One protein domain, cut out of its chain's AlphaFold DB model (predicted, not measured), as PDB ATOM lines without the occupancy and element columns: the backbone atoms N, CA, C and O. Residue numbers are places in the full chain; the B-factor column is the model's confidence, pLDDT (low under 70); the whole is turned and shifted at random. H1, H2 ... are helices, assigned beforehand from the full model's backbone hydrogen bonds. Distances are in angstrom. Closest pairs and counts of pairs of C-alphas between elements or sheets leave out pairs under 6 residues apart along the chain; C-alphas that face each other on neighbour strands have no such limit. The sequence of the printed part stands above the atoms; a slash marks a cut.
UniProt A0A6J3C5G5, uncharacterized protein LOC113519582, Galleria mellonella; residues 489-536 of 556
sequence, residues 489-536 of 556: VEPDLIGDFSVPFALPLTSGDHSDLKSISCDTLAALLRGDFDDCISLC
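Overview. This is residues 489 to 536 of the 556 residues of the protein "uncharacterized protein LOC113519582" of Galleria mellonella (UniProt A0A6J3C5G5). The domain has little regular structure: the two short helices H1 and H2 follow one another along one side of a flat shape, and the long winding stretch of residues 489 to 517 fills the other side. Within that stretch a short antiparallel pairing of residues 505 to 506 with residues 515 to 516 closes a loop. The printed part has 48 residues, with 14 in the named helices, H1 then H2, and no named strand; the class is all helix. It is only just compact, close to loose, with a radius of gyration of the C-alphas of 11.5 A and spans of 31 by 26 by 13 A.

Arrangement. H1, residues 518 to 526, and H2, residues 530 to 534, are close but not clearly touching; their closest C-alphas, those of Leu 524 and Asp 530, are 7.6 A apart. In H1 and H2 every O i to N i+4 pair is within hydrogen-bond range.

Along the chain. H1 begins at C-alpha 518 (310.336, 213.650, 209.710) and is 12.5 A long. H2 is 5.8 A long and ends at C-alpha 534 (331.066, 214.160, 206.545).

Size, cuts and confidence. The two C-alphas farthest apart, those of Val 489 and Arg 526, are 32.8 A apart. The printed part has no cut. The link from H1 to H2 is tight. Residues 535 to 536 have pLDDT under 70.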
ATOM      1  N   VAL A 489     322.169 205.129 184.509       91.56
ATOM      2  CA  VAL A 489     322.287 203.846 185.218       91.56
ATOM      3  C   VAL A 489     321.778 203.965 186.656       91.56
ATOM      4  O   VAL A 489     321.077 203.076 187.137       91.56
ATOM      5  N   GLU A 490     322.084 205.076 187.325       87.31
ATOM      6  CA  GLU A 490     321.768 205.323 188.730       87.31
ATOM      7  C   GLU A 490     320.969 206.634 188.877       87.31
ATOM      8  O   GLU A 490     321.548 207.722 188.904       87.31
ATOM      9  N   PRO A 491     319.628 206.572 188.998       81.31
ATOM     10  CA  PRO A 491     318.781 207.768 189.080       81.31
ATOM     11  C   PRO A 491     318.791 208.452 190.461       81.31
ATOM     12  O   PRO A 491     318.141 209.483 190.651       81.31
ATOM     13  N   ASP A 492     319.498 207.875 191.435       89.25
ATOM     14  CA  ASP A 492     319.545 208.337 192.825       89.25
ATOM     15  C   ASP A 492     320.879 208.999 193.187       89.25
ATOM     16  O   ASP A 492     321.368 208.882 194.311       89.25
ATOM     17  N   LEU A 493     321.446 209.727 192.226       91.50
ATOM     18  CA  LEU A 493     322.620 210.570 192.409       91.50
ATOM     19  C   LEU A 493     322.229 212.015 192.744       91.50
ATOM     20  O   LEU A 493     321.156 212.495 192.368       91.50
ATOM     21  N   ILE A 494     323.116 212.714 193.452       91.81
ATOM     22  CA  ILE A 494     322.971 214.142 193.754       91.81
ATOM     23  C   ILE A 494     323.158 214.999 192.483       91.81
ATOM     24  O   ILE A 494     323.413 214.484 191.398       91.81
ATOM     25  N   GLY A 495     322.986 216.320 192.592       88.81
ATOM     26  CA  GLY A 495     322.855 217.217 191.431       88.81
ATOM     27  C   GLY A 495     324.059 217.296 190.479       88.81
ATOM     28  O   GLY A 495     323.880 217.708 189.337       88.81
ATOM     29  N   ASP A 496     325.250 216.896 190.922       86.94
ATOM     30  CA  ASP A 496     326.479 216.808 190.118       86.94
ATOM     31  C   ASP A 496     326.741 215.382 189.577       86.94
ATOM     32  O   ASP A 496     327.755 215.123 188.931       86.94
ATOM     33  N   PHE A 497     325.832 214.442 189.851       87.81
ATOM     34  CA  PHE A 497     325.946 213.015 189.557       87.81
ATOM     35  C   PHE A 497     327.200 212.335 190.132       87.81
ATOM     36  O   PHE A 497     327.601 211.280 189.637       87.81
ATOM     37  N   SER A 498     327.833 212.896 191.168       87.19
ATOM     38  CA  SER A 498     329.077 212.355 191.723       87.19
ATOM     39  C   SER A 498     328.831 211.249 192.753       87.19
ATOM     40  O   SER A 498     329.506 210.218 192.705       87.19
ATOM     41  N   VAL A 499     327.829 211.405 193.623       90.19
ATOM     42  CA  VAL A 499     327.555 210.519 194.772       90.19
ATOM     43  C   VAL A 499     326.049 210.233 194.882       90.19
ATOM     44  O   VAL A 499     325.241 211.086 194.505       90.19
ATOM     45  N   PRO A 500     325.628 209.055 195.385       91.75
ATOM     46  CA  PRO A 500     324.230 208.805 195.718       91.75
ATOM     47  C   PRO A 500     323.713 209.689 196.861       91.75
ATOM     48  O   PRO A 500     324.478 210.249 197.648       91.75
ATOM     49  N   PHE A 501     322.391 209.798 196.994       92.81
ATOM     50  CA  PHE A 501     321.789 210.512 198.122       92.81
ATOM     51  C   PHE A 501     322.199 209.894 199.468       92.81
ATOM     52  O   PHE A 501     321.913 208.734 199.751       92.81
ATOM     53  N   ALA A 502     322.809 210.705 200.337       93.69
ATOM     54  CA  ALA A 502     323.268 210.264 201.658       93.69
ATOM     55  C   ALA A 502     322.125 209.953 202.643       93.69
ATOM     56  O   ALA A 502     322.339 209.282 203.651       93.69
ATOM     57  N   LEU A 503     320.915 210.462 202.383       94.56
ATOM     58  CA  LEU A 503     319.765 210.329 203.276       94.56
ATOM     59  C   LEU A 503     318.676 209.446 202.662       94.56
ATOM     60  O   LEU A 503     318.380 209.589 201.475       94.56
ATOM     61  N   PRO A 504     317.998 208.611 203.476       94.44
ATOM     62  CA  PRO A 504     316.821 207.871 203.043       94.44
ATOM     63  C   PRO A 504     315.737 208.798 202.484       94.44
ATOM     64  O   PRO A 504     315.238 209.691 203.181       94.44
ATOM     65  N   LEU A 505     315.365 208.556 201.229       94.88
ATOM     66  CA  LEU A 505     314.378 209.346 200.505       94.88
ATOM     67  C   LEU A 505     312.958 208.810 200.698       94.88
ATOM     68  O   LEU A 505     312.723 207.615 200.865       94.88
ATOM     69  N   THR A 506     311.994 209.720 200.629       96.00
ATOM     70  CA  THR A 506     310.557 209.441 200.670       96.00
ATOM     71  C   THR A 506     309.861 210.084 199.479       96.00
ATOM     72  O   THR A 506     310.297 211.122 198.977       96.00
ATOM     73  N   SER A 507     308.770 209.473 199.019       95.06
ATOM     74  CA  SER A 507     307.950 210.024 197.940       95.06
ATOM     75  C   SER A 507     307.281 211.325 198.390       95.06
ATOM     76  O   SER A 507     306.507 211.313 199.349       95.06
ATOM     77  N   GLY A 508     307.570 212.424 197.695       94.81
ATOM     78  CA  GLY A 508     306.895 213.711 197.868       94.81
ATOM     79  C   GLY A 508     305.856 213.979 196.777       94.81
ATOM     80  O   GLY A 508     305.741 213.226 195.812       94.81
ATOM     81  N   ASP A 509     305.130 215.090 196.914       97.19
ATOM     82  CA  ASP A 509     304.149 215.554 195.917       97.19
ATOM     83  C   ASP A 509     304.800 215.917 194.571       97.19
ATOM     84  O   ASP A 509     304.166 215.864 193.517       97.19
ATOM     85  N   HIS A 510     306.073 216.304 194.620       96.50
ATOM     86  CA  HIS A 510     306.869 216.739 193.484       96.50
ATOM     87  C   HIS A 510     307.863 215.641 193.110       96.50
ATOM     88  O   HIS A 510     308.729 215.298 193.907       96.50
ATOM     89  N   SER A 511     307.730 215.078 191.907       92.50
ATOM     90  CA  SER A 511     308.579 213.973 191.434       92.50
ATOM     91  C   SER A 511     310.022 214.392 191.145       92.50
ATOM     92  O   SER A 511     310.917 213.555 191.153       92.50
ATOM     93  N   ASP A 512     310.235 215.674 190.860       91.56
ATOM     94  CA  ASP A 512     311.538 216.290 190.608       91.56
ATOM     95  C   ASP A 512     312.301 216.619 191.900       91.56
ATOM     96  O   ASP A 512     313.526 216.727 191.882       91.56
ATOM     97  N   LEU A 513     311.599 216.740 193.030       94.25
ATOM     98  CA  LEU A 513     312.199 217.053 194.322       94.25
ATOM     99  C   LEU A 513     312.311 215.804 195.193       94.25
ATOM    100  O   LEU A 513     311.341 215.087 195.441       94.25
ATOM    101  N   LYS A 514     313.500 215.573 195.745       94.81
ATOM    102  CA  LYS A 514     313.718 214.493 196.706       94.81
ATOM    103  C   LYS A 514     313.308 214.965 198.105       94.81
ATOM    104  O   LYS A 514     313.786 215.987 198.591       94.81
ATOM    105  N   SER A 515     312.390 214.235 198.738       96.31
ATOM    106  CA  SER A 515     311.840 214.571 200.059       96.31
ATOM    107  C   SER A 515     312.354 213.606 201.126       96.31
ATOM    108  O   SER A 515     312.558 212.427 200.846       96.31
ATOM    109  N   ILE A 516     312.516 214.075 202.364       97.19
ATOM    110  CA  ILE A 516     312.907 213.239 203.511       97.19
ATOM    111  C   ILE A 516     311.767 213.147 204.528       97.19
ATOM    112  O   ILE A 516     310.977 214.081 204.677       97.19
ATOM    113  N   SER A 517     311.700 212.031 205.257       97.38
ATOM    114  CA  SER A 517     310.726 211.870 206.340       97.38
ATOM    115  C   SER A 517     311.090 212.719 207.565       97.38
ATOM    116  O   SER A 517     312.259 213.049 207.793       97.38
ATOM    117  N   CYS A 518     310.097 213.020 208.408       97.50
ATOM    118  CA  CYS A 518     310.336 213.650 209.710       97.50
ATOM    119  C   CYS A 518     311.267 212.810 210.601       97.50
ATOM    120  O   CYS A 518     312.054 213.376 211.359       97.50
ATOM    121  N   ASP A 519     311.207 211.481 210.489       98.12
ATOM    122  CA  ASP A 519     312.052 210.565 211.256       98.12
ATOM    123  C   ASP A 519     313.511 210.644 210.794       98.12
ATOM    124  O   ASP A 519     314.418 210.729 211.625       98.12
ATOM    125  N   THR A 520     313.735 210.717 209.476       97.00
ATOM    126  CA  THR A 520     315.057 210.936 208.871       97.00
ATOM    127  C   THR A 520     315.644 212.273 209.326       97.00
ATOM    128  O   THR A 520     316.807 212.335 209.715       97.00
ATOM    129  N   LEU A 521     314.836 213.338 209.348       96.75
ATOM    130  CA  LEU A 521     315.265 214.646 209.850       96.75
ATOM    131  C   LEU A 521     315.611 214.600 211.347       96.75
ATOM    132  O   LEU A 521     316.606 215.184 211.770       96.75
ATOM    133  N   ALA A 522     314.814 213.902 212.158       97.88
ATOM    134  CA  ALA A 522     315.090 213.749 213.582       97.88
ATOM    135  C   ALA A 522     316.384 212.958 213.837       97.88
ATOM    136  O   ALA A 522     317.127 213.308 214.750       97.88
ATOM    137  N   ALA A 523     316.656 211.923 213.038       96.81
ATOM    138  CA  ALA A 523     317.908 211.167 213.059       96.81
ATOM    139  C   ALA A 523     319.112 212.024 212.648       96.81
ATOM    140  O   ALA A 523     320.132 212.028 213.335       96.81
ATOM    141  N   LEU A 524     318.952 212.861 211.622       96.25
ATOM    142  CA  LEU A 524     319.973 213.824 211.212       96.25
ATOM    143  C   LEU A 524     320.298 214.830 212.321       96.25
ATOM    144  O   LEU A 524     321.463 215.087 212.597       96.25
ATOM    145  N   LEU A 525     319.289 215.349 213.027       95.31
ATOM    146  CA  LEU A 525     319.503 216.260 214.159       95.31
ATOM    147  C   LEU A 525     320.175 215.600 215.374       95.31
ATOM    148  O   LEU A 525     320.710 216.317 216.222       95.31
ATOM    149  N   ARG A 526     320.122 214.268 215.486       96.38
ATOM    150  CA  ARG A 526     320.835 213.508 216.524       96.38
ATOM    151  C   ARG A 526     322.289 213.203 216.159       96.38
ATOM    152  O   ARG A 526     323.031 212.825 217.058       96.38
ATOM    153  N   GLY A 527     322.674 213.395 214.897       95.25
ATOM    154  CA  GLY A 527     323.989 213.010 214.379       95.25
ATOM    155  C   GLY A 527     324.060 211.560 213.892       95.25
ATOM    156  O   GLY A 527     325.146 211.060 213.630       95.25
ATOM    157  N   ASP A 528     322.922 210.869 213.716       96.06
ATOM    158  CA  ASP A 528     322.898 209.461 213.275       96.06
ATOM    159  C   ASP A 528     323.464 209.281 211.839       96.06
ATOM    160  O   ASP A 528     323.730 208.160 211.415       96.06
ATOM    161  N   PHE A 529     323.638 210.377 211.084       94.56
ATOM    162  CA  PHE A 529     324.164 210.399 209.711       94.56
ATOM    163  C   PHE A 529     325.486 211.173 209.569       94.56
ATOM    164  O   PHE A 529     325.875 211.493 208.444       94.56
ATOM    165  N   ASP A 530     326.179 211.495 210.667       92.56
ATOM    166  CA  ASP A 530     327.421 212.285 210.615       92.56
ATOM    167  C   ASP A 530     328.511 211.588 209.782       92.56
ATOM    168  O   ASP A 530     329.214 212.243 209.009       92.56
ATOM    169  N   ASP A 531     328.583 210.257 209.844       89.69
ATOM    170  CA  ASP A 531     329.518 209.461 209.043       89.69
ATOM    171  C   ASP A 531     329.251 209.635 207.540       89.69
ATOM    172  O   ASP A 531     330.165 209.912 206.771       89.69
ATOM    173  N   CYS A 532     327.986 209.570 207.116       87.31
ATOM    174  CA  CYS A 532     327.604 209.683 205.706       87.31
ATOM    175  C   CYS A 532     327.693 211.120 205.168       87.31
ATOM    176  O   CYS A 532     327.993 211.321 203.992       87.31
ATOM    177  N   ILE A 533     327.402 212.126 205.999       87.88
ATOM    178  CA  ILE A 533     327.382 213.538 205.585       87.88
ATOM    179  C   ILE A 533     328.794 214.131 205.583       87.88
ATOM    180  O   ILE A 533     329.101 214.949 204.717       87.88
ATOM    181  N   SER A 534     329.665 213.713 206.507       79.00
ATOM    182  CA  SER A 534     331.066 214.160 206.545       79.00
ATOM    183  C   SER A 534     331.866 213.702 205.322       79.00
ATOM    184  O   SER A 534     332.757 214.420 204.869       79.00
ATOM    185  N   LEU A 535     331.492 212.559 204.739       69.25
ATOM    186  CA  LEU A 535     332.007 212.063 203.461       69.25
ATOM    187  C   LEU A 535     331.576 212.917 202.260       69.25
ATOM    188  O   LEU A 535     332.182 212.788 201.200       69.25
ATOM    189  N   CYS A 536     330.562 213.781 202.399       64.62
ATOM    190  CA  CYS A 536     330.131 214.693 201.344       64.62
ATOM    191  C   CYS A 536     330.901 216.025 201.455       64.62
ATOM    192  O   CYS A 536     330.592 216.848 202.329       64.62
TER     193      CYS A 536